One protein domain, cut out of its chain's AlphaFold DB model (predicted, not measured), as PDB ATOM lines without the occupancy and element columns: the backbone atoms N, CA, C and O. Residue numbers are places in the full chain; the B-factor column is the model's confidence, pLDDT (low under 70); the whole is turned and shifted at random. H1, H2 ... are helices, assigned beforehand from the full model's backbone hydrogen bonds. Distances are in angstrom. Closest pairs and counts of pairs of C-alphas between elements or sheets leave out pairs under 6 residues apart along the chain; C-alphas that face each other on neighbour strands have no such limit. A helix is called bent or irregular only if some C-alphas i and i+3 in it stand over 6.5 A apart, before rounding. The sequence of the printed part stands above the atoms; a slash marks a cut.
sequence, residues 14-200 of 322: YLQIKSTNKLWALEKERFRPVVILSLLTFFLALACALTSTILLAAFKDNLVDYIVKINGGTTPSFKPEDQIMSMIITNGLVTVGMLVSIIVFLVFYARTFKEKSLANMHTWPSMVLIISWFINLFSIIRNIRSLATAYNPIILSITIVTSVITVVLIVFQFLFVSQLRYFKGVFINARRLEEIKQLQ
ATOM      1  N   TYR A  14     391.640 231.576 253.890       77.25
ATOM      2  CA  TYR A  14     390.733 231.239 252.780       77.25
ATOM      3  C   TYR A  14     390.749 232.266 251.634       77.25
ATOM      4  O   TYR A  14     390.371 231.913 250.520       77.25
ATOM      5  N   LEU A  15     391.190 233.510 251.878       80.19
ATOM      6  CA  LEU A  15     391.312 234.545 250.842       80.19
ATOM      7  C   LEU A  15     392.325 234.158 249.751       80.19
ATOM      8  O   LEU A  15     392.217 234.637 248.627       80.19
ATOM      9  N   GLN A  16     393.291 233.293 250.073       82.12
ATOM     10  CA  GLN A  16     394.346 232.854 249.154       82.12
ATOM     11  C   GLN A  16     393.913 231.678 248.264       82.12
ATOM     12  O   GLN A  16     394.606 231.328 247.311       82.12
ATOM     13  N   ILE A  17     392.766 231.049 248.546       80.50
ATOM     14  CA  ILE A  17     392.315 229.868 247.807       80.50
ATOM     15  C   ILE A  17     391.732 230.303 246.457       80.50
ATOM     16  O   ILE A  17     390.687 230.945 246.395       80.50
ATOM     17  N   LYS A  18     392.385 229.896 245.364       80.25
ATOM     18  CA  LYS A  18     392.021 230.284 243.990       80.25
ATOM     19  C   LYS A  18     391.007 229.358 243.294       80.25
ATOM     20  O   LYS A  18     390.611 229.652 242.174       80.25
ATOM     21  N   SER A  19     390.579 228.254 243.921       83.38
ATOM     22  CA  SER A  19     389.600 227.312 243.336       83.38
ATOM     23  C   SER A  19     388.300 227.226 244.129       83.38
ATOM     24  O   SER A  19     388.311 227.043 245.350       83.38
ATOM     25  N   THR A  20     387.179 227.252 243.408       83.56
ATOM     26  CA  THR A  20     385.812 227.183 243.938       83.56
ATOM     27  C   THR A  20     385.569 225.886 244.714       83.56
ATOM     28  O   THR A  20     384.976 225.907 245.792       83.56
ATOM     29  N   ASN A  21     386.084 224.754 244.222       84.44
ATOM     30  CA  ASN A  21     385.918 223.452 244.880       84.44
ATOM     31  C   ASN A  21     386.677 223.374 246.211       84.44
ATOM     32  O   ASN A  21     386.144 222.862 247.196       84.44
ATOM     33  N   LYS A  22     387.904 223.914 246.255       84.25
ATOM     34  CA  LYS A  22     388.712 223.977 247.483       84.25
ATOM     35  C   LYS A  22     388.082 224.925 248.510       84.25
ATOM     36  O   LYS A  22     388.052 224.603 249.692       84.25
ATOM     37  N   LEU A  23     387.518 226.048 248.060       86.06
ATOM     38  CA  LEU A  23     386.744 226.955 248.914       86.06
ATOM     39  C   LEU A  23     385.518 226.266 249.502       86.06
ATOM     40  O   LEU A  23     385.297 226.327 250.708       86.06
ATOM     41  N   TRP A  24     384.739 225.572 248.672       88.94
ATOM     42  CA  TRP A  24     383.528 224.891 249.124       88.94
ATOM     43  C   TRP A  24     383.807 223.758 250.123       88.94
ATOM     44  O   TRP A  24     382.950 223.449 250.945       88.94
ATOM     45  N   ALA A  25     385.008 223.172 250.132       88.62
ATOM     46  CA  ALA A  25     385.395 222.205 251.161       88.62
ATOM     47  C   ALA A  25     385.367 222.802 252.585       88.62
ATOM     48  O   ALA A  25     385.054 222.091 253.537       88.62
ATOM     49  N   LEU A  26     385.595 224.115 252.725       86.62
ATOM     50  CA  LEU A  26     385.533 224.849 254.000       86.62
ATOM     51  C   LEU A  26     384.104 225.272 254.396       86.62
ATOM     52  O   LEU A  26     383.906 225.961 255.399       86.62
ATOM     53  N   GLU A  27     383.085 224.878 253.626       87.19
ATOM     54  CA  GLU A  27     381.697 225.303 253.825       87.19
ATOM     55  C   GLU A  27     381.165 224.967 255.219       87.19
ATOM     56  O   GLU A  27     380.651 225.852 255.901       87.19
ATOM     57  N   LYS A  28     381.318 223.714 255.662       86.50
ATOM     58  CA  LYS A  28     380.768 223.245 256.943       86.50
ATOM     59  C   LYS A  28     381.419 223.910 258.149       86.50
ATOM     60  O   LYS A  28     380.720 224.258 259.096       86.50
ATOM     61  N   GLU A  29     382.736 224.063 258.112       85.62
ATOM     62  CA  GLU A  29     383.514 224.564 259.248       85.62
ATOM     63  C   GLU A  29     383.420 226.082 259.373       85.62
ATOM     64  O   GLU A  29     383.443 226.617 260.480       85.62
ATOM     65  N   ARG A  30     383.274 226.786 258.243       84.06
ATOM     66  CA  ARG A  30     383.451 228.235 258.213       84.06
ATOM     67  C   ARG A  30     382.270 229.012 257.671       84.06
ATOM     68  O   ARG A  30     381.811 229.958 258.310       84.06
ATOM     69  N   PHE A  31     381.784 228.655 256.489       86.81
ATOM     70  CA  PHE A  31     380.756 229.457 255.829       86.81
ATOM     71  C   PHE A  31     379.389 229.234 256.467       86.81
ATOM     72  O   PHE A  31     378.689 230.196 256.771       86.81
ATOM     73  N   ARG A  32     379.025 227.982 256.750       90.31
ATOM     74  CA  ARG A  32     377.720 227.624 257.306       90.31
ATOM     75  C   ARG A  32     377.445 228.276 258.665       90.31
ATOM     76  O   ARG A  32     376.380 228.884 258.783       90.31
ATOM     77  N   PRO A  33     378.348 228.242 259.668       91.31
ATOM     78  CA  PRO A  33     378.075 228.884 260.951       91.31
ATOM     79  C   PRO A  33     377.894 230.397 260.810       91.31
ATOM     80  O   PRO A  33     376.949 230.949 261.360       91.31
ATOM     81  N   VAL A  34     378.735 231.066 260.013       91.62
ATOM     82  CA  VAL A  34     378.625 232.515 259.771       91.62
ATOM     83  C   VAL A  34     377.313 232.863 259.071       91.62
ATOM     84  O   VAL A  34     376.672 233.851 259.426       91.62
ATOM     85  N   VAL A  35     376.882 232.057 258.100       91.25
ATOM     86  CA  VAL A  35     375.620 232.279 257.388       91.25
ATOM     87  C   VAL A  35     374.415 232.063 258.307       91.25
ATOM     88  O   VAL A  35     373.499 232.884 258.297       91.25
ATOM     89  N   ILE A  36     374.432 231.028 259.151       92.06
ATOM     90  CA  ILE A  36     373.380 230.785 260.153       92.06
ATOM     91  C   ILE A  36     373.337 231.922 261.185       92.06
ATOM     92  O   ILE A  36     372.261 232.430 261.487       92.06
ATOM     93  N   LEU A  37     374.489 232.369 261.691       93.69
ATOM     94  CA  LEU A  37     374.575 233.486 262.643       93.69
ATOM     95  C   LEU A  37     374.145 234.817 262.009       93.69
ATOM     96  O   LEU A  37     373.501 235.644 262.656       93.69
ATOM     97  N   SER A  38     374.421 235.005 260.719       93.19
ATOM     98  CA  SER A  38     373.910 236.147 259.960       93.19
ATOM     99  C   SER A  38     372.390 236.090 259.839       93.19
ATOM    100  O   SER A  38     371.722 237.084 260.103       93.19
ATOM    101  N   LEU A  39     371.823 234.922 259.519       93.81
ATOM    102  CA  LEU A  39     370.374 234.726 259.474       93.81
ATOM    103  C   LEU A  39     369.725 234.998 260.841       93.81
ATOM    104  O   LEU A  39     368.715 235.694 260.911       93.81
ATOM    105  N   LEU A  40     370.335 234.521 261.929       94.44
ATOM    106  CA  LEU A  40     369.892 234.819 263.292       94.44
ATOM    107  C   LEU A  40     369.902 236.329 263.577       94.44
ATOM    108  O   LEU A  40     368.970 236.843 264.190       94.44
ATOM    109  N   THR A  41     370.912 237.050 263.080       94.50
ATOM    110  CA  THR A  41     370.992 238.517 263.193       94.50
ATOM    111  C   THR A  41     369.805 239.194 262.502       94.50
ATOM    112  O   THR A  41     369.209 240.109 263.071       94.50
ATOM    113  N   PHE A  42     369.405 238.723 261.316       94.44
ATOM    114  CA  PHE A  42     368.210 239.229 260.632       94.44
ATOM    115  C   PHE A  42     366.924 238.953 261.421       94.44
ATOM    116  O   PHE A  42     366.087 239.846 261.542       94.44
ATOM    117  N   PHE A  43     366.767 237.757 261.998       95.31
ATOM    118  CA  PHE A  43     365.612 237.446 262.847       95.31
ATOM    119  C   PHE A  43     365.562 238.314 264.106       95.31
ATOM    120  O   PHE A  43     364.492 238.804 264.468       95.31
ATOM    121  N   LEU A  44     366.708 238.554 264.746       93.75
ATOM    122  CA  LEU A  44     366.799 239.436 265.908       93.75
ATOM    123  C   LEU A  44     366.430 240.882 265.541       93.75
ATOM    124  O   LEU A  44     365.681 241.536 266.268       93.75
ATOM    125  N   ALA A  45     366.899 241.367 264.388       93.19
ATOM    126  CA  ALA A  45     366.537 242.684 263.873       93.19
ATOM    127  C   ALA A  45     365.037 242.791 263.559       93.19
ATOM    128  O   ALA A  45     364.410 243.789 263.914       93.19
ATOM    129  N   LEU A  46     364.443 241.753 262.957       95.25
ATOM    130  CA  LEU A  46     363.001 241.688 262.708       95.25
ATOM    131  C   LEU A  46     362.210 241.731 264.022       95.25
ATOM    132  O   LEU A  46     361.269 242.512 264.135       95.25
ATOM    133  N   ALA A  47     362.598 240.932 265.019       93.12
ATOM    134  CA  ALA A  47     361.950 240.927 266.329       93.12
ATOM    135  C   ALA A  47     362.028 242.307 267.004       93.12
ATOM    136  O   ALA A  47     361.040 242.775 267.571       93.12
ATOM    137  N   CYS A  48     363.165 242.999 266.885       90.44
ATOM    138  CA  CYS A  48     363.323 244.367 267.378       90.44
ATOM    139  C   CYS A  48     362.403 245.361 266.650       90.44
ATOM    140  O   CYS A  48     361.735 246.171 267.299       90.44
ATOM    141  N   ALA A  49     362.353 245.307 265.316       91.75
ATOM    142  CA  ALA A  49     361.503 246.183 264.511       91.75
ATOM    143  C   ALA A  49     360.009 245.951 264.806       91.75
ATOM    144  O   ALA A  49     359.261 246.909 265.017       91.75
ATOM    145  N   LEU A  50     359.594 244.685 264.932       93.00
ATOM    146  CA  LEU A  50     358.239 244.305 265.341       93.00
ATOM    147  C   LEU A  50     357.903 244.835 266.731       93.00
ATOM    148  O   LEU A  50     356.887 245.501 266.898       93.00
ATOM    149  N   THR A  51     358.768 244.587 267.715       90.31
ATOM    150  CA  THR A  51     358.554 245.040 269.097       90.31
ATOM    151  C   THR A  51     358.433 246.560 269.161       90.31
ATOM    152  O   THR A  51     357.535 247.076 269.817       90.31
ATOM    153  N   SER A  52     359.280 247.284 268.426       87.62
ATOM    154  CA  SER A  52     359.238 248.751 268.368       87.62
ATOM    155  C   SER A  52     357.932 249.248 267.743       87.62
ATOM    156  O   SER A  52     357.285 250.136 268.292       87.62
ATOM    157  N   THR A  53     357.501 248.631 266.637       91.31
ATOM    158  CA  THR A  53     356.218 248.940 265.983       91.31
ATOM    159  C   THR A  53     355.033 248.681 266.917       91.31
ATOM    160  O   THR A  53     354.158 249.535 267.048       91.31
ATOM    161  N   ILE A  54     355.020 247.533 267.603       91.88
ATOM    162  CA  ILE A  54     353.957 247.148 268.542       91.88
ATOM    163  C   ILE A  54     353.912 248.109 269.730       91.88
ATOM    164  O   ILE A  54     352.829 248.555 270.091       91.88
ATOM    165  N   LEU A  55     355.056 248.473 270.315       88.56
ATOM    166  CA  LEU A  55     355.109 249.420 271.434       88.56
ATOM    167  C   LEU A  55     354.584 250.803 271.034       88.56
ATOM    168  O   LEU A  55     353.799 251.392 271.773       88.56
ATOM    169  N   LEU A  56     354.970 251.308 269.859       88.38
ATOM    170  CA  LEU A  56     354.469 252.588 269.352       88.38
ATOM    171  C   LEU A  56     352.956 252.561 269.110       88.38
ATOM    172  O   LEU A  56     352.274 253.536 269.413       88.38
ATOM    173  N   ALA A  57     352.431 251.450 268.589       91.94
ATOM    174  CA  ALA A  57     351.000 251.284 268.365       91.94
ATOM    175  C   ALA A  57     350.218 251.130 269.682       91.94
ATOM    176  O   ALA A  57     349.187 251.773 269.856       91.94
ATOM    177  N   ALA A  58     350.718 250.322 270.618       92.81
ATOM    178  CA  ALA A  58     350.061 250.039 271.895       92.81
ATOM    179  C   ALA A  58     350.022 251.259 272.827       92.81
ATOM    180  O   ALA A  58     349.049 251.450 273.548       92.81
ATOM    181  N   PHE A  59     351.060 252.100 272.799       91.00
ATOM    182  CA  PHE A  59     351.152 253.308 273.624       91.00
ATOM    183  C   PHE A  59     350.873 254.597 272.843       91.00
ATOM    184  O   PHE A  59     351.267 255.675 273.288       91.00
ATOM    185  N   LYS A  60     350.195 254.502 271.693       92.00
ATOM    186  CA  LYS A  60     349.927 255.637 270.800       92.00
ATOM    187  C   LYS A  60     349.335 256.834 271.548       92.00
ATOM    188  O   LYS A  60     349.892 257.925 271.461       92.00
ATOM    189  N   ASP A  61     348.255 256.630 272.298       91.75
ATOM    190  CA  ASP A  61     347.521 257.723 272.950       91.75
ATOM    191  C   ASP A  61     348.379 258.411 274.027       91.75
ATOM    192  O   ASP A  61     348.517 259.633 274.036       91.75
ATOM    193  N   ASN A  62     349.099 257.627 274.838       89.62
ATOM    194  CA  ASN A  62     350.043 258.149 275.835       89.62
ATOM    195  C   ASN A  62     351.173 258.980 275.202       89.62
ATOM    196  O   ASN A  62     351.643 259.957 275.791       89.62
ATOM    197  N   LEU A  63     351.646 258.579 274.018       87.38
ATOM    198  CA  LEU A  63     352.691 259.293 273.286       87.38
ATOM    199  C   LEU A  63     352.163 260.586 272.651       87.38
ATOM    200  O   LEU A  63     352.876 261.590 272.651       87.38
ATOM    201  N   VAL A  64     350.923 260.580 272.152       89.62
ATOM    202  CA  VAL A  64     350.233 261.777 271.647       89.62
ATOM    203  C   VAL A  64     350.090 262.812 272.762       89.62
ATOM    204  O   VAL A  64     350.555 263.943 272.601       89.62
ATOM    205  N   ASP A  65     349.563 262.411 273.920       87.75
ATOM    206  CA  ASP A  65     349.412 263.284 275.090       87.75
ATOM    207  C   ASP A  65     350.749 263.866 275.553       87.75
ATOM    208  O   ASP A  65     350.854 265.035 275.935       87.75
ATOM    209  N   TYR A  66     351.803 263.055 275.512       85.69
ATOM    210  CA  TYR A  66     353.142 263.498 275.865       85.69
ATOM    211  C   TYR A  66     353.690 264.556 274.893       85.69
ATOM    212  O   TYR A  66     354.254 265.557 275.339       85.69
ATOM    213  N   ILE A  67     353.489 264.389 273.583       85.06
ATOM    214  CA  ILE A  67     353.903 265.389 272.585       85.06
ATOM    215  C   ILE A  67     353.135 266.702 272.780       85.06
ATOM    216  O   ILE A  67     353.737 267.775 272.705       85.06
ATOM    217  N   VAL A  68     351.831 266.638 273.071       85.69
ATOM    218  CA  VAL A  68     351.017 267.828 273.380       85.69
ATOM    219  C   VAL A  68     351.587 268.577 274.589       85.69
ATOM    220  O   VAL A  68     351.733 269.801 274.542       85.69
ATOM    221  N   LYS A  69     351.965 267.849 275.649       83.25
ATOM    222  CA  LYS A  69     352.554 268.430 276.866       83.25
ATOM    223  C   LYS A  69     353.896 269.117 276.609       83.25
ATOM    224  O   LYS A  69     354.111 270.206 277.132       83.25
ATOM    225  N   ILE A  70     354.778 268.531 275.794       82.12
ATOM    226  CA  ILE A  70     356.087 269.136 275.481       82.12
ATOM    227  C   ILE A  70     355.947 270.441 274.704       82.12
ATOM    228  O   ILE A  70     356.693 271.384 274.950       82.12
ATOM    229  N   ASN A  71     354.988 270.515 273.781       81.25
ATOM    230  CA  ASN A  71     354.779 271.718 272.974       81.25
ATOM    231  C   ASN A  71     354.057 272.836 273.751       81.25
ATOM    232  O   ASN A  71     353.641 273.832 273.160       81.25
ATOM    233  N   GLY A  72     353.877 272.692 275.070       70.94
ATOM    234  CA  GLY A  72     353.299 273.727 275.927       70.94
ATOM    235  C   GLY A  72     351.873 274.119 275.533       70.94
ATOM    236  O   GLY A  72     351.479 275.262 275.736       70.94
ATOM    237  N   GLY A  73     351.121 273.211 274.898       63.31
ATOM    238  CA  GLY A  73     349.781 273.493 274.377       63.31
ATOM    239  C   GLY A  73     349.732 274.429 273.162       63.31
ATOM    240  O   GLY A  73     348.644 274.680 272.648       63.31
ATOM    241  N   THR A  74     350.873 274.919 272.660       61.72
ATOM    242  CA  THR A  74     350.913 275.566 271.341       61.72
ATOM    243  C   THR A  74     350.679 274.511 270.272       61.72
ATOM    244  O   THR A  74     351.225 273.412 270.363       61.72
ATOM    245  N   THR A  75     349.833 274.804 269.283       58.38
ATOM    246  CA  THR A  75     349.555 273.883 268.180       58.38
ATOM    247  C   THR A  75     350.851 273.642 267.407       58.38
ATOM    248  O   THR A  75     351.330 274.558 266.732       58.38
ATOM    249  N   PRO A  76     351.458 272.444 267.491       62.53
ATOM    250  CA  PRO A  76     352.619 272.144 266.669       62.53
ATOM    251  C   PRO A  76     352.257 272.289 265.189       62.53
ATOM    252  O   PRO A  76     351.123 272.026 264.788       62.53
ATOM    253  N   SER A  77     353.236 272.649 264.356       65.75
ATOM    254  CA  SER A  77     353.055 272.738 262.897       65.75
ATOM    255  C   SER A  77     352.579 271.418 262.265       65.75
ATOM    256  O   SER A  77     352.045 271.425 261.162       65.75
ATOM    257  N   PHE A  78     352.748 270.295 262.973       72.44
ATOM    258  CA  PHE A  78     352.216 268.976 262.638       72.44
ATOM    259  C   PHE A  78     351.368 268.441 263.785       72.44
ATOM    260  O   PHE A  78     351.811 268.483 264.932       72.44
ATOM    261  N   LYS A  79     350.195 267.868 263.485       86.75
ATOM    262  CA  LYS A  79     349.353 267.247 264.513       86.75
ATOM    263  C   LYS A  79     350.141 266.125 265.215       86.75
ATOM    264  O   LYS A  79     350.751 265.301 264.530       86.75
ATOM    265  N   PRO A  80     350.135 266.053 266.559       85.88
ATOM    266  CA  PRO A  80     350.853 265.014 267.308       85.88
ATOM    267  C   PRO A  80     350.490 263.589 266.871       85.88
ATOM    268  O   PRO A  80     351.354 262.718 266.788       85.88
ATOM    269  N   GLU A  81     349.220 263.374 266.529       88.56
ATOM    270  CA  GLU A  81     348.703 262.115 265.989       88.56
ATOM    271  C   GLU A  81     349.388 261.721 264.678       88.56
ATOM    272  O   GLU A  81     349.839 260.583 264.546       88.56
ATOM    273  N   ASP A  82     349.532 262.666 263.743       90.19
ATOM    274  CA  ASP A  82     350.199 262.441 262.456       90.19
ATOM    275  C   ASP A  82     351.677 262.105 262.665       90.19
ATOM    276  O   ASP A  82     352.242 261.257 261.974       90.19
ATOM    277  N   GLN A  83     352.310 262.728 263.662       88.25
ATOM    278  CA  GLN A  83     353.705 262.469 263.991       88.25
ATOM    279  C   GLN A  83     353.918 261.047 264.531       88.25
ATOM    280  O   GLN A  83     354.857 260.372 264.106       88.25
ATOM    281  N   ILE A  84     353.060 260.580 265.443       89.00
ATOM    282  CA  ILE A  84     353.118 259.201 265.951       89.00
ATOM    283  C   ILE A  84     352.736 258.204 264.858       89.00
ATOM    284  O   ILE A  84     353.410 257.187 264.697       89.00
ATOM    285  N   MET A  85     351.718 258.511 264.053       91.88
ATOM    286  CA  MET A  85     351.328 257.670 262.923       91.88
ATOM    287  C   MET A  85     352.477 257.519 261.922       91.88
ATOM    288  O   MET A  85     352.775 256.408 261.491       91.88
ATOM    289  N   SER A  86     353.188 258.606 261.614       91.00
ATOM    290  CA  SER A  86     354.386 258.570 260.775       91.00
ATOM    291  C   SER A  86     355.457 257.641 261.357       91.00
ATOM    292  O   SER A  86     355.998 256.822 260.618       91.00
ATOM    293  N   MET A  87     355.710 257.674 262.672       89.31
ATOM    294  CA  MET A  87     356.651 256.736 263.302       89.31
ATOM    295  C   MET A  87     356.214 255.279 263.179       89.31
ATOM    296  O   MET A  87     357.055 254.414 262.927       89.31
ATOM    297  N   ILE A  88     354.924 254.997 263.386       92.12
ATOM    298  CA  ILE A  88     354.367 253.645 263.261       92.12
ATOM    299  C   ILE A  88     354.544 253.156 261.823       92.12
ATOM    300  O   ILE A  88     355.045 252.054 261.615       92.12
ATOM    301  N   ILE A  89     354.213 253.990 260.832       94.19
ATOM    302  CA  ILE A  89     354.377 253.666 259.410       94.19
ATOM    303  C   ILE A  89     355.852 253.432 259.074       94.19
ATOM    304  O   ILE A  89     356.178 252.425 258.452       94.19
ATOM    305  N   THR A  90     356.764 254.310 259.503       91.62
ATOM    306  CA  THR A  90     358.202 254.155 259.236       91.62
ATOM    307  C   THR A  90     358.756 252.867 259.850       91.62
ATOM    308  O   THR A  90     359.443 252.117 259.160       91.62
ATOM    309  N   ASN A  91     358.428 252.554 261.109       90.06
ATOM    310  CA  ASN A  91     358.858 251.297 261.736       90.06
ATOM    311  C   ASN A  91     358.183 250.068 261.106       90.06
ATOM    312  O   ASN A  91     358.822 249.027 260.938       90.06
ATOM    313  N   GLY A  92     356.927 250.198 260.674       93.56
ATOM    314  CA  GLY A  92     356.224 249.178 259.899       93.56
ATOM    315  C   GLY A  92     356.919 248.886 258.568       93.56
ATOM    316  O   GLY A  92     357.155 247.726 258.239       93.56
ATOM    317  N   LEU A  93     357.347 249.921 257.839       94.94
ATOM    318  CA  LEU A  93     358.124 249.775 256.604       94.94
ATOM    319  C   LEU A  93     359.471 249.091 256.851       94.94
ATOM    320  O   LEU A  93     359.844 248.197 256.094       94.94
ATOM    321  N   VAL A  94     360.180 249.452 257.928       93.50
ATOM    322  CA  VAL A  94     361.419 248.762 258.333       93.50
ATOM    323  C   VAL A  94     361.144 247.289 258.627       93.50
ATOM    324  O   VAL A  94     361.887 246.424 258.170       93.50
ATOM    325  N   THR A  95     360.053 246.987 259.328       94.56
ATOM    326  CA  THR A  95     359.639 245.617 259.657       94.56
ATOM    327  C   THR A  95     359.379 244.788 258.399       94.56
ATOM    328  O   THR A  95     359.912 243.687 258.257       94.56
ATOM    329  N   VAL A  96     358.614 245.333 257.449       95.69
ATOM    330  CA  VAL A  96     358.366 244.694 256.149       95.69
ATOM    331  C   VAL A  96     359.679 244.516 255.383       95.69
ATOM    332  O   VAL A  96     359.945 243.433 254.868       95.69
ATOM    333  N   GLY A  97     360.546 245.531 255.369       94.81
ATOM    334  CA  GLY A  97     361.871 245.452 254.755       94.81
ATOM    335  C   GLY A  97     362.738 244.332 255.339       94.81
ATOM    336  O   GLY A  97     363.394 243.609 254.584       94.81
ATOM    337  N   MET A  98     362.709 244.130 256.661       95.00
ATOM    338  CA  MET A  98     363.403 243.020 257.328       95.00
ATOM    339  C   MET A  98     362.812 241.664 256.952       95.00
ATOM    340  O   MET A  98     363.561 240.729 256.675       95.00
ATOM    341  N   LEU A  99     361.484 241.556 256.887       96.06
ATOM    342  CA  LEU A  99     360.808 240.330 256.471       96.06
ATOM    343  C   LEU A  99     361.216 239.933 255.044       96.06
ATOM    344  O   LEU A  99     361.630 238.797 254.806       96.06
ATOM    345  N   VAL A 100     361.170 240.883 254.105       96.06
ATOM    346  CA  VAL A 100     361.604 240.663 252.717       96.06
ATOM    347  C   VAL A 100     363.091 240.302 252.673       96.06
ATOM    348  O   VAL A 100     363.475 239.386 251.949       96.06
ATOM    349  N   SER A 101     363.923 240.957 253.487       94.50
ATOM    350  CA  SER A 101     365.356 240.649 253.600       94.50
ATOM    351  C   SER A 101     365.602 239.207 254.041       94.50
ATOM    352  O   SER A 101     366.441 238.537 253.445       94.50
ATOM    353  N   ILE A 102     364.845 238.700 255.021       95.56
ATOM    354  CA  ILE A 102     364.929 237.305 255.485       95.56
ATOM    355  C   ILE A 102     364.512 236.335 254.383       95.56
ATOM    356  O   ILE A 102     365.247 235.391 254.099       95.56
ATOM    357  N   ILE A 103     363.361 236.567 253.743       95.19
ATOM    358  CA  ILE A 103     362.859 235.700 252.665       95.19
ATOM    359  C   ILE A 103     363.902 235.603 251.557       95.19
ATOM    360  O   ILE A 103     364.271 234.513 251.122       95.19
ATOM    361  N   VAL A 104     364.425 236.748 251.130       92.75
ATOM    362  CA  VAL A 104     365.409 236.790 250.063       92.75
ATOM    363  C   VAL A 104     366.723 236.143 250.495       92.75
ATOM    364  O   VAL A 104     367.281 235.354 249.733       92.75
ATOM    365  N   PHE A 105     367.184 236.377 251.723       92.38
ATOM    366  CA  PHE A 105     368.356 235.696 252.269       92.38
ATOM    367  C   PHE A 105     368.191 234.168 252.258       92.38
ATOM    368  O   PHE A 105     369.104 233.465 251.832       92.38
ATOM    369  N   LEU A 106     367.024 233.646 252.653       92.75
ATOM    370  CA  LEU A 106     366.717 232.211 252.634       92.75
ATOM    371  C   LEU A 106     366.699 231.631 251.215       92.75
ATOM    372  O   LEU A 106     367.264 230.561 250.980       92.75
ATOM    373  N   VAL A 107     366.099 232.339 250.255       91.88
ATOM    374  CA  VAL A 107     366.102 231.930 248.840       91.88
ATOM    375  C   VAL A 107     367.534 231.858 248.304       91.88
ATOM    376  O   VAL A 107     367.907 230.878 247.653       91.88
ATOM    377  N   PHE A 108     368.369 232.854 248.616       87.31
ATOM    378  CA  PHE A 108     369.778 232.848 248.216       87.31
ATOM    379  C   PHE A 108     370.572 231.752 248.897       87.31
ATOM    380  O   PHE A 108     371.369 231.092 248.237       87.31
ATOM    381  N   TYR A 109     370.322 231.518 250.179       87.69
ATOM    382  CA  TYR A 109     370.937 230.427 250.909       87.69
ATOM    383  C   TYR A 109     370.653 229.082 250.233       87.69
ATOM    384  O   TYR A 109     371.585 228.359 249.886       87.69
ATOM    385  N   ALA A 110     369.386 228.786 249.933       88.56
ATOM    386  CA  ALA A 110     369.007 227.560 249.234       88.56
ATOM    387  C   ALA A 110     369.696 227.438 247.860       88.56
ATOM    388  O   ALA A 110     370.208 226.373 247.499       88.56
ATOM    389  N   ARG A 111     369.767 228.543 247.108       87.62
ATOM    390  CA  ARG A 111     370.432 228.587 245.799       87.62
ATOM    391  C   ARG A 111     371.939 228.348 245.895       87.62
ATOM    392  O   ARG A 111     372.478 227.568 245.115       87.62
ATOM    393  N   THR A 112     372.606 228.956 246.872       86.06
ATOM    394  CA  THR A 112     374.039 228.787 247.131       86.06
ATOM    395  C   THR A 112     374.404 227.329 247.390       86.06
ATOM    396  O   THR A 112     375.417 226.861 246.873       86.06
ATOM    397  N   PHE A 113     373.575 226.583 248.127       83.00
ATOM    398  CA  PHE A 113     373.805 225.153 248.358       83.00
ATOM    399  C   PHE A 113     373.652 224.319 247.087       83.00
ATOM    400  O   PHE A 113     374.414 223.375 246.878       83.00
ATOM    401  N   LYS A 114     372.704 224.683 246.216       86.00
ATOM    402  CA  LYS A 114     372.505 224.012 244.926       86.00
ATOM    403  C   LYS A 114     373.662 224.277 243.959       86.00
ATOM    404  O   LYS A 114     374.114 223.361 243.283       86.00
ATOM    405  N   GLU A 115     374.141 225.516 243.904       85.50
ATOM    406  CA  GLU A 115     375.202 225.953 242.986       85.50
ATOM    407  C   GLU A 115     376.619 225.743 243.549       85.50
ATOM    408  O   GLU A 115     377.593 225.979 242.837       85.50
ATOM    409  N   LYS A 116     376.747 225.312 244.814       86.00
ATOM    410  CA  LYS A 116     378.019 225.188 245.553       86.00
ATOM    411  C   LYS A 116     378.892 226.447 245.458       86.00
ATOM    412  O   LYS A 116     380.113 226.375 245.338       86.00
ATOM    413  N   SER A 117     378.255 227.619 245.478       86.00
ATOM    414  CA  SER A 117     378.932 228.906 245.328       86.00
ATOM    415  C   SER A 117     378.208 230.030 246.064       86.00
ATOM    416  O   SER A 117     376.983 230.166 246.006       86.00
ATOM    417  N   LEU A 118     378.990 230.880 246.733       85.50
ATOM    418  CA  LEU A 118     378.517 232.110 247.377       85.50
ATOM    419  C   LEU A 118     378.592 233.338 246.454       85.50
ATOM    420  O   LEU A 118     378.190 234.429 246.856       85.50
ATOM    421  N   ALA A 119     379.066 233.189 245.211       85.88
ATOM    422  CA  ALA A 119     379.249 234.314 244.288       85.88
ATOM    423  C   ALA A 119     377.938 235.070 243.994       85.88
ATOM    424  O   ALA A 119     377.928 236.296 243.865       85.88
ATOM    425  N   ASN A 120     376.819 234.346 243.953       83.12
ATOM    426  CA  ASN A 120     375.503 234.895 243.626       83.12
ATOM    427  C   ASN A 120     374.768 235.496 244.834       83.12
ATOM    428  O   ASN A 120     373.638 235.964 244.688       83.12
ATOM    429  N   MET A 121     375.383 235.521 246.022       85.88
ATOM    430  CA  MET A 121     374.728 236.049 247.215       85.88
ATOM    431  C   MET A 121     374.441 237.550 247.056       85.88
ATOM    432  O   MET A 121     375.315 238.348 246.697       85.88
ATOM    433  N   HIS A 122     373.205 237.968 247.310       86.44
ATOM    434  CA  HIS A 122     372.853 239.383 247.280       86.44
ATOM    435  C   HIS A 122     373.289 240.100 248.559       86.44
ATOM    436  O   HIS A 122     373.131 239.599 249.667       86.44
ATOM    437  N   THR A 123     373.843 241.300 248.393       84.69
ATOM    438  CA  THR A 123     374.351 242.142 249.487       84.69
ATOM    439  C   THR A 123     373.331 243.172 249.963       84.69
ATOM    440  O   THR A 123     373.524 243.765 251.021       84.69
ATOM    441  N   TRP A 124     372.232 243.371 249.228       88.75
ATOM    442  CA  TRP A 124     371.197 244.342 249.581       88.75
ATOM    443  C   TRP A 124     370.511 244.067 250.939       88.75
ATOM    444  O   TRP A 124     370.244 245.049 251.631       88.75
ATOM    445  N   PRO A 125     370.313 242.814 251.421       90.62
ATOM    446  CA  PRO A 125     369.741 242.595 252.756       90.62
ATOM    447  C   PRO A 125     370.597 243.234 253.862       90.62
ATOM    448  O   PRO A 125     370.086 243.816 254.813       90.62
ATOM    449  N   SER A 126     371.926 243.220 253.694       90.50
ATOM    450  CA  SER A 126     372.854 243.896 254.611       90.50
ATOM    451  C   SER A 126     372.682 245.421 254.597       90.50
ATOM    452  O   SER A 126     372.889 246.049 255.633       90.50
ATOM    453  N   MET A 127     372.284 246.019 253.466       91.75
ATOM    454  CA  MET A 127     371.976 247.454 253.397       91.75
ATOM    455  C   MET A 127     370.704 247.802 254.170       91.75
ATOM    456  O   MET A 127     370.684 248.829 254.840       91.75
ATOM    457  N   VAL A 128     369.677 246.946 254.149       92.31
ATOM    458  CA  VAL A 128     368.452 247.172 254.938       92.31
ATOM    459  C   VAL A 128     368.743 247.178 256.437       92.31
ATOM    460  O   VAL A 128     368.236 248.048 257.144       92.31
ATOM    461  N   LEU A 129     369.621 246.288 256.916       92.31
ATOM    462  CA  LEU A 129     370.116 246.329 258.300       92.31
ATOM    463  C   LEU A 129     370.790 247.664 258.629       92.31
ATOM    464  O   LEU A 129     370.456 248.280 259.636       92.31
ATOM    465  N   ILE A 130     371.666 248.152 257.748       92.75
ATOM    466  CA  ILE A 130     372.354 249.435 257.945       92.75
ATOM    467  C   ILE A 130     371.357 250.603 257.983       92.75
ATOM    468  O   ILE A 130     371.422 251.435 258.884       92.75
ATOM    469  N   ILE A 131     370.408 250.656 257.044       92.44
ATOM    470  CA  ILE A 131     369.370 251.700 257.001       92.44
ATOM    471  C   ILE A 131     368.530 251.676 258.283       92.44
ATOM    472  O   ILE A 131     368.269 252.722 258.875       92.44
ATOM    473  N   SER A 132     368.153 250.485 258.756       91.69
ATOM    474  CA  SER A 132     367.409 250.333 260.006       91.69
ATOM    475  C   SER A 132     368.171 250.879 261.210       91.69
ATOM    476  O   SER A 132     367.549 251.468 262.093       91.69
ATOM    477  N   TRP A 133     369.497 250.745 261.251       91.31
ATOM    478  CA  TRP A 133     370.292 251.337 262.324       91.31
ATOM    479  C   TRP A 133     370.270 252.851 262.300       91.31
ATOM    480  O   TRP A 133     370.125 253.454 263.355       91.31
ATOM    481  N   PHE A 134     370.380 253.470 261.123       93.69
ATOM    482  CA  PHE A 134     370.290 254.926 261.018       93.69
ATOM    483  C   PHE A 134     368.934 255.437 261.507       93.69
ATOM    484  O   PHE A 134     368.884 256.417 262.248       93.69
ATOM    485  N   ILE A 135     367.848 254.734 261.174       91.12
ATOM    486  CA  ILE A 135     366.501 255.054 261.664       91.12
ATOM    487  C   ILE A 135     366.430 254.915 263.193       91.12
ATOM    488  O   ILE A 135     365.943 255.822 263.870       91.12
ATOM    489  N   ASN A 136     366.966 253.827 263.756       90.94
ATOM    490  CA  ASN A 136     366.983 253.609 265.205       90.94
ATOM    491  C   ASN A 136     367.849 254.641 265.939       90.94
ATOM    492  O   ASN A 136     367.413 255.189 266.946       90.94
ATOM    493  N   LEU A 137     369.039 254.957 265.426       93.12
ATOM    494  CA  LEU A 137     369.924 255.981 265.986       93.12
ATOM    495  C   LEU A 137     369.264 257.358 265.957       93.12
ATOM    496  O   LEU A 137     369.290 258.073 266.957       93.12
ATOM    497  N   PHE A 138     368.615 257.715 264.847       93.00
ATOM    498  CA  PHE A 138     367.857 258.959 264.755       93.00
ATOM    499  C   PHE A 138     366.711 259.003 265.777       93.00
ATOM    500  O   PHE A 138     366.532 260.014 266.460       93.00
ATOM    501  N   SER A 139     365.979 257.896 265.938       89.44
ATOM    502  CA  SER A 139     364.926 257.750 266.949       89.44
ATOM    503  C   SER A 139     365.468 257.922 268.374       89.44
ATOM    504  O   SER A 139     364.920 258.698 269.153       89.44
ATOM    505  N   ILE A 140     366.603 257.288 268.695       92.06
ATOM    506  CA  ILE A 140     367.282 257.418 269.993       92.06
ATOM    507  C   ILE A 140     367.675 258.877 270.257       92.06
ATOM    508  O   ILE A 140     367.338 259.417 271.307       92.06
ATOM    509  N   ILE A 141     368.331 259.546 269.301       93.44
ATOM    510  CA  ILE A 141     368.745 260.953 269.441       93.44
ATOM    511  C   ILE A 141     367.528 261.850 269.680       93.44
ATOM    512  O   ILE A 141     367.548 262.723 270.552       93.44
ATOM    513  N   ARG A 142     366.452 261.630 268.921       89.31
ATOM    514  CA  ARG A 142     365.201 262.367 269.082       89.31
ATOM    515  C   ARG A 142     364.594 262.144 270.470       89.31
ATOM    516  O   ARG A 142     364.176 263.114 271.100       89.31
ATOM    517  N   ASN A 143     364.559 260.906 270.954       88.94
ATOM    518  CA  ASN A 143     364.016 260.595 272.273       88.94
ATOM    519  C   ASN A 143     364.860 261.204 273.395       88.94
ATOM    520  O   ASN A 143     364.294 261.759 274.329       88.94
ATOM    521  N   ILE A 144     366.193 261.191 273.282       91.94
ATOM    522  CA  ILE A 144     367.091 261.854 274.240       91.94
ATOM    523  C   ILE A 144     366.812 263.360 274.290       91.94
ATOM    524  O   ILE A 144     366.662 263.916 275.375       91.94
ATOM    525  N   ARG A 145     366.682 264.022 273.130       89.19
ATOM    526  CA  ARG A 145     366.309 265.447 273.076       89.19
ATOM    527  C   ARG A 145     364.958 265.700 273.737       89.19
ATOM    528  O   ARG A 145     364.821 266.646 274.499       89.19
ATOM    529  N   SER A 146     363.982 264.835 273.475       85.06
ATOM    530  CA  SER A 146     362.655 264.933 274.077       85.06
ATOM    531  C   SER A 146     362.692 264.774 275.602       85.06
ATOM    532  O   SER A 146     362.071 265.572 276.294       85.06
ATOM    533  N   LEU A 147     363.462 263.810 276.117       88.06
ATOM    534  CA  LEU A 147     363.651 263.579 277.552       88.06
ATOM    535  C   LEU A 147     364.377 264.733 278.249       88.06
ATOM    536  O   LEU A 147     364.112 264.996 279.420       88.06
ATOM    537  N   ALA A 148     365.274 265.424 277.539       88.12
ATOM    538  CA  ALA A 148     365.932 266.624 278.044       88.12
ATOM    539  C   ALA A 148     364.954 267.801 278.200       88.12
ATOM    540  O   ALA A 148     365.143 268.637 279.080       88.12
ATOM    541  N   THR A 149     363.907 267.866 277.371       85.94
ATOM    542  CA  THR A 149     362.855 268.888 277.474       85.94
ATOM    543  C   THR A 149     361.788 268.525 278.506       85.94
ATOM    544  O   THR A 149     361.379 269.382 279.283       85.94
ATOM    545  N   ALA A 150     361.330 267.272 278.531       85.25
ATOM    546  CA  ALA A 150     360.336 266.800 279.488       85.25
ATOM    547  C   ALA A 150     360.610 265.349 279.882       85.25
ATOM    548  O   ALA A 150     360.682 264.458 279.040       85.25
ATOM    549  N   TYR A 151     360.714 265.087 281.181       87.88
ATOM    550  CA  TYR A 151     360.938 263.731 281.659       87.88
ATOM    551  C   TYR A 151     359.700 262.850 281.439       87.88
ATOM    552  O   TYR A 151     358.592 263.193 281.859       87.88
ATOM    553  N   ASN A 152     359.897 261.679 280.827       86.44
ATOM    554  CA  ASN A 152     358.878 260.641 280.720       86.44
ATOM    555  C   ASN A 152     359.510 259.250 280.909       86.44
ATOM    556  O   ASN A 152     360.353 258.842 280.102       86.44
ATOM    557  N   PRO A 153     359.097 258.490 281.939       86.94
ATOM    558  CA  PRO A 153     359.708 257.202 282.261       86.94
ATOM    559  C   PRO A 153     359.479 256.136 281.176       86.94
ATOM    560  O   PRO A 153     360.332 255.268 280.977       86.94
ATOM    561  N   ILE A 154     358.370 256.211 280.432       84.56
ATOM    562  CA  ILE A 154     358.061 255.289 279.330       84.56
ATOM    563  C   ILE A 154     359.062 255.505 278.194       84.56
ATOM    564  O   ILE A 154     359.672 254.555 277.707       84.56
ATOM    565  N   ILE A 155     359.296 256.761 277.813       86.25
ATOM    566  CA  ILE A 155     360.221 257.098 276.723       86.25
ATOM    567  C   ILE A 155     361.663 256.815 277.116       86.25
ATOM    568  O   ILE A 155     362.425 256.322 276.286       86.25
ATOM    569  N   LEU A 156     362.032 257.053 278.376       89.25
ATOM    570  CA  LEU A 156     363.337 256.652 278.894       89.25
ATOM    571  C   LEU A 156     363.541 255.139 278.747       89.25
ATOM    572  O   LEU A 156     364.552 254.710 278.194       89.25
ATOM    573  N   SER A 157     362.557 254.342 279.168       87.44
ATOM    574  CA  SER A 157     362.616 252.878 279.089       87.44
ATOM    575  C   SER A 157     362.725 252.386 277.643       87.44
ATOM    576  O   SER A 157     363.608 251.587 277.336       87.44
ATOM    577  N   ILE A 158     361.895 252.919 276.735       85.50
ATOM    578  CA  ILE A 158     361.969 252.617 275.295       85.50
ATOM    579  C   ILE A 158     363.361 252.963 274.757       85.50
ATOM    580  O   ILE A 158     363.985 252.151 274.084       85.50
ATOM    581  N   THR A 159     363.884 254.141 275.098       90.44
ATOM    582  CA  THR A 159     365.186 254.611 274.607       90.44
ATOM    583  C   THR A 159     366.329 253.719 275.070       90.44
ATOM    584  O   THR A 159     367.182 253.371 274.254       90.44
ATOM    585  N   ILE A 160     366.346 253.307 276.341       90.56
ATOM    586  CA  ILE A 160     367.368 252.398 276.878       90.56
ATOM    587  C   ILE A 160     367.306 251.051 276.154       90.56
ATOM    588  O   ILE A 160     368.325 250.585 275.643       90.56
ATOM    589  N   VAL A 161     366.115 250.454 276.051       87.56
ATOM    590  CA  VAL A 161     365.919 249.150 275.399       87.56
ATOM    591  C   VAL A 161     366.337 249.204 273.928       87.56
ATOM    592  O   VAL A 161     367.150 248.390 273.489       87.56
ATOM    593  N   THR A 162     365.860 250.197 273.171       88.50
ATOM    594  CA  THR A 162     366.223 250.366 271.756       88.50
ATOM    595  C   THR A 162     367.720 250.626 271.581       88.50
ATOM    596  O   THR A 162     368.312 250.107 270.636       88.50
ATOM    597  N   SER A 163     368.362 251.367 272.492       91.94
ATOM    598  CA  SER A 163     369.808 251.630 272.434       91.94
ATOM    599  C   SER A 163     370.626 250.359 272.634       91.94
ATOM    600  O   SER A 163     371.484 250.054 271.807       91.94
ATOM    601  N   VAL A 164     370.325 249.582 273.680       91.75
ATOM    602  CA  VAL A 164     371.021 248.316 273.965       91.75
ATOM    603  C   VAL A 164     370.873 247.351 272.790       91.75
ATOM    604  O   VAL A 164     371.869 246.810 272.310       91.75
ATOM    605  N   ILE A 165     369.655 247.184 272.268       89.56
ATOM    606  CA  ILE A 165     369.416 246.290 271.129       89.56
ATOM    607  C   ILE A 165     370.144 246.790 269.875       89.56
ATOM    608  O   ILE A 165     370.752 245.991 269.166       89.56
ATOM    609  N   THR A 166     370.137 248.098 269.610       91.69
ATOM    610  CA  THR A 166     370.831 248.671 268.446       91.69
ATOM    611  C   THR A 166     372.336 248.412 268.514       91.69
ATOM    612  O   THR A 166     372.918 247.995 267.516       91.69
ATOM    613  N   VAL A 167     372.963 248.567 269.685       93.62
ATOM    614  CA  VAL A 167     374.389 248.249 269.877       93.62
ATOM    615  C   VAL A 167     374.664 246.767 269.613       93.62
ATOM    616  O   VAL A 167     375.592 246.442 268.872       93.62
ATOM    617  N   VAL A 168     373.834 245.867 270.152       92.81
ATOM    618  CA  VAL A 168     373.962 244.421 269.905       92.81
ATOM    619  C   VAL A 168     373.845 244.106 268.410       92.81
ATOM    620  O   VAL A 168     374.680 243.381 267.871       92.81
ATOM    621  N   LEU A 169     372.864 244.687 267.713       92.56
ATOM    622  CA  LEU A 169     372.681 244.487 266.273       92.56
ATOM    623  C   LEU A 169     373.869 245.004 265.455       92.56
ATOM    624  O   LEU A 169     374.289 244.329 264.514       92.56
ATOM    625  N   ILE A 170     374.435 246.158 265.823       94.50
ATOM    626  CA  ILE A 170     375.640 246.709 265.188       94.50
ATOM    627  C   ILE A 170     376.801 245.722 265.316       94.50
ATOM    628  O   ILE A 170     377.402 245.347 264.307       94.50
ATOM    629  N   VAL A 171     377.074 245.241 266.533       94.38
ATOM    630  CA  VAL A 171     378.141 244.262 266.786       94.38
ATOM    631  C   VAL A 171     377.924 242.991 265.958       94.38
ATOM    632  O   VAL A 171     378.839 242.541 265.269       94.38
ATOM    633  N   PHE A 172     376.708 242.441 265.954       93.25
ATOM    634  CA  PHE A 172     376.394 241.207 265.229       93.25
ATOM    635  C   PHE A 172     376.546 241.350 263.713       93.25
ATOM    636  O   PHE A 172     377.067 240.446 263.057       93.25
ATOM    637  N   GLN A 173     376.162 242.483 263.130       92.81
ATOM    638  CA  GLN A 173     376.409 242.706 261.707       92.81
ATOM    639  C   GLN A 173     377.898 242.757 261.392       92.81
ATOM    640  O   GLN A 173     378.322 242.113 260.433       92.81
ATOM    641  N   PHE A 174     378.691 243.517 262.153       92.50
ATOM    642  CA  PHE A 174     380.125 243.616 261.880       92.50
ATOM    643  C   PHE A 174     380.822 242.261 262.029       92.50
ATOM    644  O   PHE A 174     381.681 241.927 261.212       92.50
ATOM    645  N   LEU A 175     380.410 241.455 263.010       91.19
ATOM    646  CA  LEU A 175     380.970 240.125 263.231       91.19
ATOM    647  C   LEU A 175     380.521 239.095 262.189       91.19
ATOM    648  O   LEU A 175     381.350 238.304 261.746       91.19
ATOM    649  N   PHE A 176     379.251 239.085 261.779       92.38
ATOM    650  CA  PHE A 176     378.698 238.000 260.956       92.38
ATOM    651  C   PHE A 176     378.295 238.454 259.554       92.38
ATOM    652  O   PHE A 176     378.790 237.923 258.561       92.38
ATOM    653  N   VAL A 177     377.445 239.475 259.444       91.69
ATOM    654  CA  VAL A 177     376.871 239.888 258.151       91.69
ATOM    655  C   VAL A 177     377.936 240.484 257.222       91.69
ATOM    656  O   VAL A 177     377.931 240.216 256.018       91.69
ATOM    657  N   SER A 178     378.892 241.244 257.761       90.75
ATOM    658  CA  SER A 178     380.004 241.805 256.983       90.75
ATOM    659  C   SER A 178     380.918 240.720 256.407       90.75
ATOM    660  O   SER A 178     381.412 240.874 255.289       90.75
ATOM    661  N   GLN A 179     381.079 239.585 257.102       89.62
ATOM    662  CA  GLN A 179     381.894 238.453 256.635       89.62
ATOM    663  C   GLN A 179     381.360 237.845 255.336       89.62
ATOM    664  O   GLN A 179     382.130 237.427 254.471       89.62
ATOM    665  N   LEU A 180     380.041 237.882 255.133       90.00
ATOM    666  CA  LEU A 180     379.427 237.362 253.915       90.00
ATOM    667  C   LEU A 180     379.862 238.118 252.653       90.00
ATOM    668  O   LEU A 180     379.952 237.520 251.580       90.00
ATOM    669  N   ARG A 181     380.170 239.420 252.764       88.50
ATOM    670  CA  ARG A 181     380.701 240.203 251.635       88.50
ATOM    671  C   ARG A 181     382.085 239.707 251.229       88.50
ATOM    672  O   ARG A 181     382.344 239.556 250.038       88.50
ATOM    673  N   TYR A 182     382.933 239.392 252.208       88.62
ATOM    674  CA  TYR A 182     384.252 238.819 251.951       88.62
ATOM    675  C   TYR A 182     384.138 237.434 251.319       88.62
ATOM    676  O   TYR A 182     384.797 237.177 250.315       88.62
ATOM    677  N   PHE A 183     383.259 236.563 251.825       88.25
ATOM    678  CA  PHE A 183     383.043 235.250 251.210       88.25
ATOM    679  C   PHE A 183     382.583 235.376 249.760       88.25
ATOM    680  O   PHE A 183     383.166 234.750 248.878       88.25
ATOM    681  N   LYS A 184     381.606 236.244 249.484       89.81
ATOM    682  CA  LYS A 184     381.183 236.532 248.112       89.81
ATOM    683  C   LYS A 184     382.361 236.968 247.234       89.81
ATOM    684  O   LYS A 184     382.515 236.438 246.137       89.81
ATOM    685  N   GLY A 185     383.188 237.899 247.714       86.94
ATOM    686  CA  GLY A 185     384.359 238.393 246.984       86.94
ATOM    687  C   GLY A 185     385.335 237.279 246.605       86.94
ATOM    688  O   GLY A 185     385.740 237.186 245.449       86.94
ATOM    689  N   VAL A 186     385.635 236.378 247.541       88.50
ATOM    690  CA  VAL A 186     386.546 235.250 247.293       88.50
ATOM    691  C   VAL A 186     385.973 234.268 246.275       88.50
ATOM    692  O   VAL A 186     386.684 233.857 245.364       88.50
ATOM    693  N   PHE A 187     384.685 233.928 246.369       89.81
ATOM    694  CA  PHE A 187     384.048 233.038 245.391       89.81
ATOM    695  C   PHE A 187     383.964 233.661 243.994       89.81
ATOM    696  O   PHE A 187     384.124 232.953 243.003       89.81
ATOM    697  N   ILE A 188     383.735 234.976 243.894       88.81
ATOM    698  CA  ILE A 188     383.782 235.689 242.609       88.81
ATOM    699  C   ILE A 188     385.200 235.650 242.037       88.81
ATOM    700  O   ILE A 188     385.360 235.368 240.852       88.81
ATOM    701  N   ASN A 189     386.217 235.900 242.863       86.19
ATOM    702  CA  ASN A 189     387.605 235.885 242.417       86.19
ATOM    703  C   ASN A 189     388.036 234.486 241.951       86.19
ATOM    704  O   ASN A 189     388.535 234.337 240.842       86.19
ATOM    705  N   ALA A 190     387.758 233.449 242.744       87.56
ATOM    706  CA  ALA A 190     388.059 232.065 242.380       87.56
ATOM    707  C   ALA A 190     387.378 231.655 241.066       87.56
ATOM    708  O   ALA A 190     388.017 231.072 240.194       87.56
ATOM    709  N   ARG A 191     386.109 232.037 240.875       86.56
ATOM    710  CA  ARG A 191     385.390 231.779 239.625       86.56
ATOM    711  C   ARG A 191     386.016 232.505 238.431       86.56
ATOM    712  O   ARG A 191     386.179 231.894 237.382       86.56
ATOM    713  N   ARG A 192     386.388 233.779 238.583       83.31
ATOM    714  CA  ARG A 192     387.073 234.542 237.524       83.31
ATOM    715  C   ARG A 192     388.402 233.897 237.139       83.31
ATOM    716  O   ARG A 192     388.689 233.763 235.956       83.31
ATOM    717  N   LEU A 193     389.183 233.450 238.120       83.50
ATOM    718  CA  LEU A 193     390.448 232.755 237.870       83.50
ATOM    719  C   LEU A 193     390.226 231.413 237.157       83.50
ATOM    720  O   LEU A 193     390.969 231.083 236.235       83.50
ATOM    721  N   GLU A 194     389.188 230.658 237.525       84.75
ATOM    722  CA  GLU A 194     388.803 229.427 236.822       84.75
ATOM    723  C   GLU A 194     388.373 229.702 235.367       84.75
ATOM    724  O   GLU A 194     388.791 228.977 234.463       84.75
ATOM    725  N   GLU A 195     387.607 230.767 235.116       84.69
ATOM    726  CA  GLU A 195     387.198 231.191 233.770       84.69
ATOM    727  C   GLU A 195     388.405 231.613 232.910       84.69
ATOM    728  O   GLU A 195     388.511 231.190 231.755       84.69
ATOM    729  N   ILE A 196     389.364 232.355 233.479       82.44
ATOM    730  CA  ILE A 196     390.615 232.731 232.798       82.44
ATOM    731  C   ILE A 196     391.441 231.487 232.455       82.44
ATOM    732  O   ILE A 196     391.862 231.333 231.307       82.44
ATOM    733  N   LYS A 197     391.625 230.552 233.400       81.50
ATOM    734  CA  LYS A 197     392.353 229.293 233.155       81.50
ATOM    735  C   LYS A 197     391.697 228.457 232.051       81.50
ATOM    736  O   LYS A 197     392.388 227.890 231.204       81.50
ATOM    737  N   GLN A 198     390.365 228.390 232.014       84.88
ATOM    738  CA  GLN A 198     389.641 227.691 230.944       84.88
ATOM    739  C   GLN A 198     389.814 228.370 229.584       84.88
ATOM    740  O   GLN A 198     389.975 227.688 228.571       84.88
ATOM    741  N   LEU A 199     389.793 229.702 229.549       81.31
ATOM    742  CA  LEU A 199     390.008 230.475 228.332       81.31
ATOM    743  C   LEU A 199     391.441 230.296 227.808       81.31
ATOM    744  O   LEU A 199     391.620 230.021 226.622       81.31
ATOM    745  N   GLN A 200     392.446 230.334 228.689       77.56
ATOM    746  CA  GLN A 200     393.835 230.003 228.353       77.56
ATOM    747  C   GLN A 200     393.953 228.588 227.777       77.56
ATOM    748  O   GLN A 200     394.592 228.401 226.745       77.56
TER     749      GLN A 200
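This is residues 14 to 200 of the 322 residues of an uncharacterized protein of Mycoplasma fermentans (strain ATCC 19989 / NBRC 14854 / NCTC 10117 / PG18) (UniProt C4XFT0). A long, slender rod of four helices, H2, H4, H5 and H6a, forms an up-and-down bundle, each running against the one before. H1 and H6b lie toward one end and H3 toward the other; H6 runs nearly straight through a small bend, and its residues 195 to 200 stick out. The 187 printed residues hold six named helices, H1 to H6 in chain order, and no named strand: the class is all helix. The whole is loose, with a radius of gyration of the C-alphas of 21.7 A and spans of 77 by 24 by 23 A.

H1, residues 20 to 25, begins at C-alpha 20 (385.812, 227.183, 243.938). H2, residues 27 to 58, is 44.0 A long and only just irregular: C-alphas 29 and 32 are 6.8 A apart. H3 is residues 60 to 70. H4, residues 80 to 115, is 52.1 A long; H5, residues 124 to 149, 38.1 A. H6, residues 153 to 200, was assigned as one helix by its hydrogen bonds but is bent, with C-alphas 175 and 178 6.5 A apart. Its arms are H6a, 153 to 175, 33.3 A, and H6b, 178 to 200, 33.9 A, ending at C-alpha 200 (393.835, 230.003, 228.353).

H2 and H4 touch, closest at C-alphas Ala 49 and Thr 95, 5.2 A, at a shallow tilt of 19 degrees, opposite ways. The hairpin H4 and H5 touches closest at C-alphas Ser 101 and Pro 125, 4.9 A, H4 with residues 94 to 105 alone. The hairpin H5 and H6a touches closest at C-alphas Ile 140 and Thr 159, 5.8 A. H2, with residues 38 to 52 alone, touches H6a, closest at C-alphas Thr 41 and Phe 172, 6.4 A. H4 and H6a are apart. H3 touches H4, closest at C-alphas Val 64 and Pro 80, 5.4 A; H1 touches H6b, closest at C-alphas Thr 20 and Ala 190, 5.6 A. Every O i to N i+4 pair is within hydrogen-bond range in H1, H3, H4, H5 and H6a; in H2 25 of 28 are, in H6b 18 of 19.

The farthest C-alphas, Gly 73 and Gln 200, are 77.1 A apart. The printed part has no cut and no long link. Residues 73 to 77 are under 70 in pLDDT.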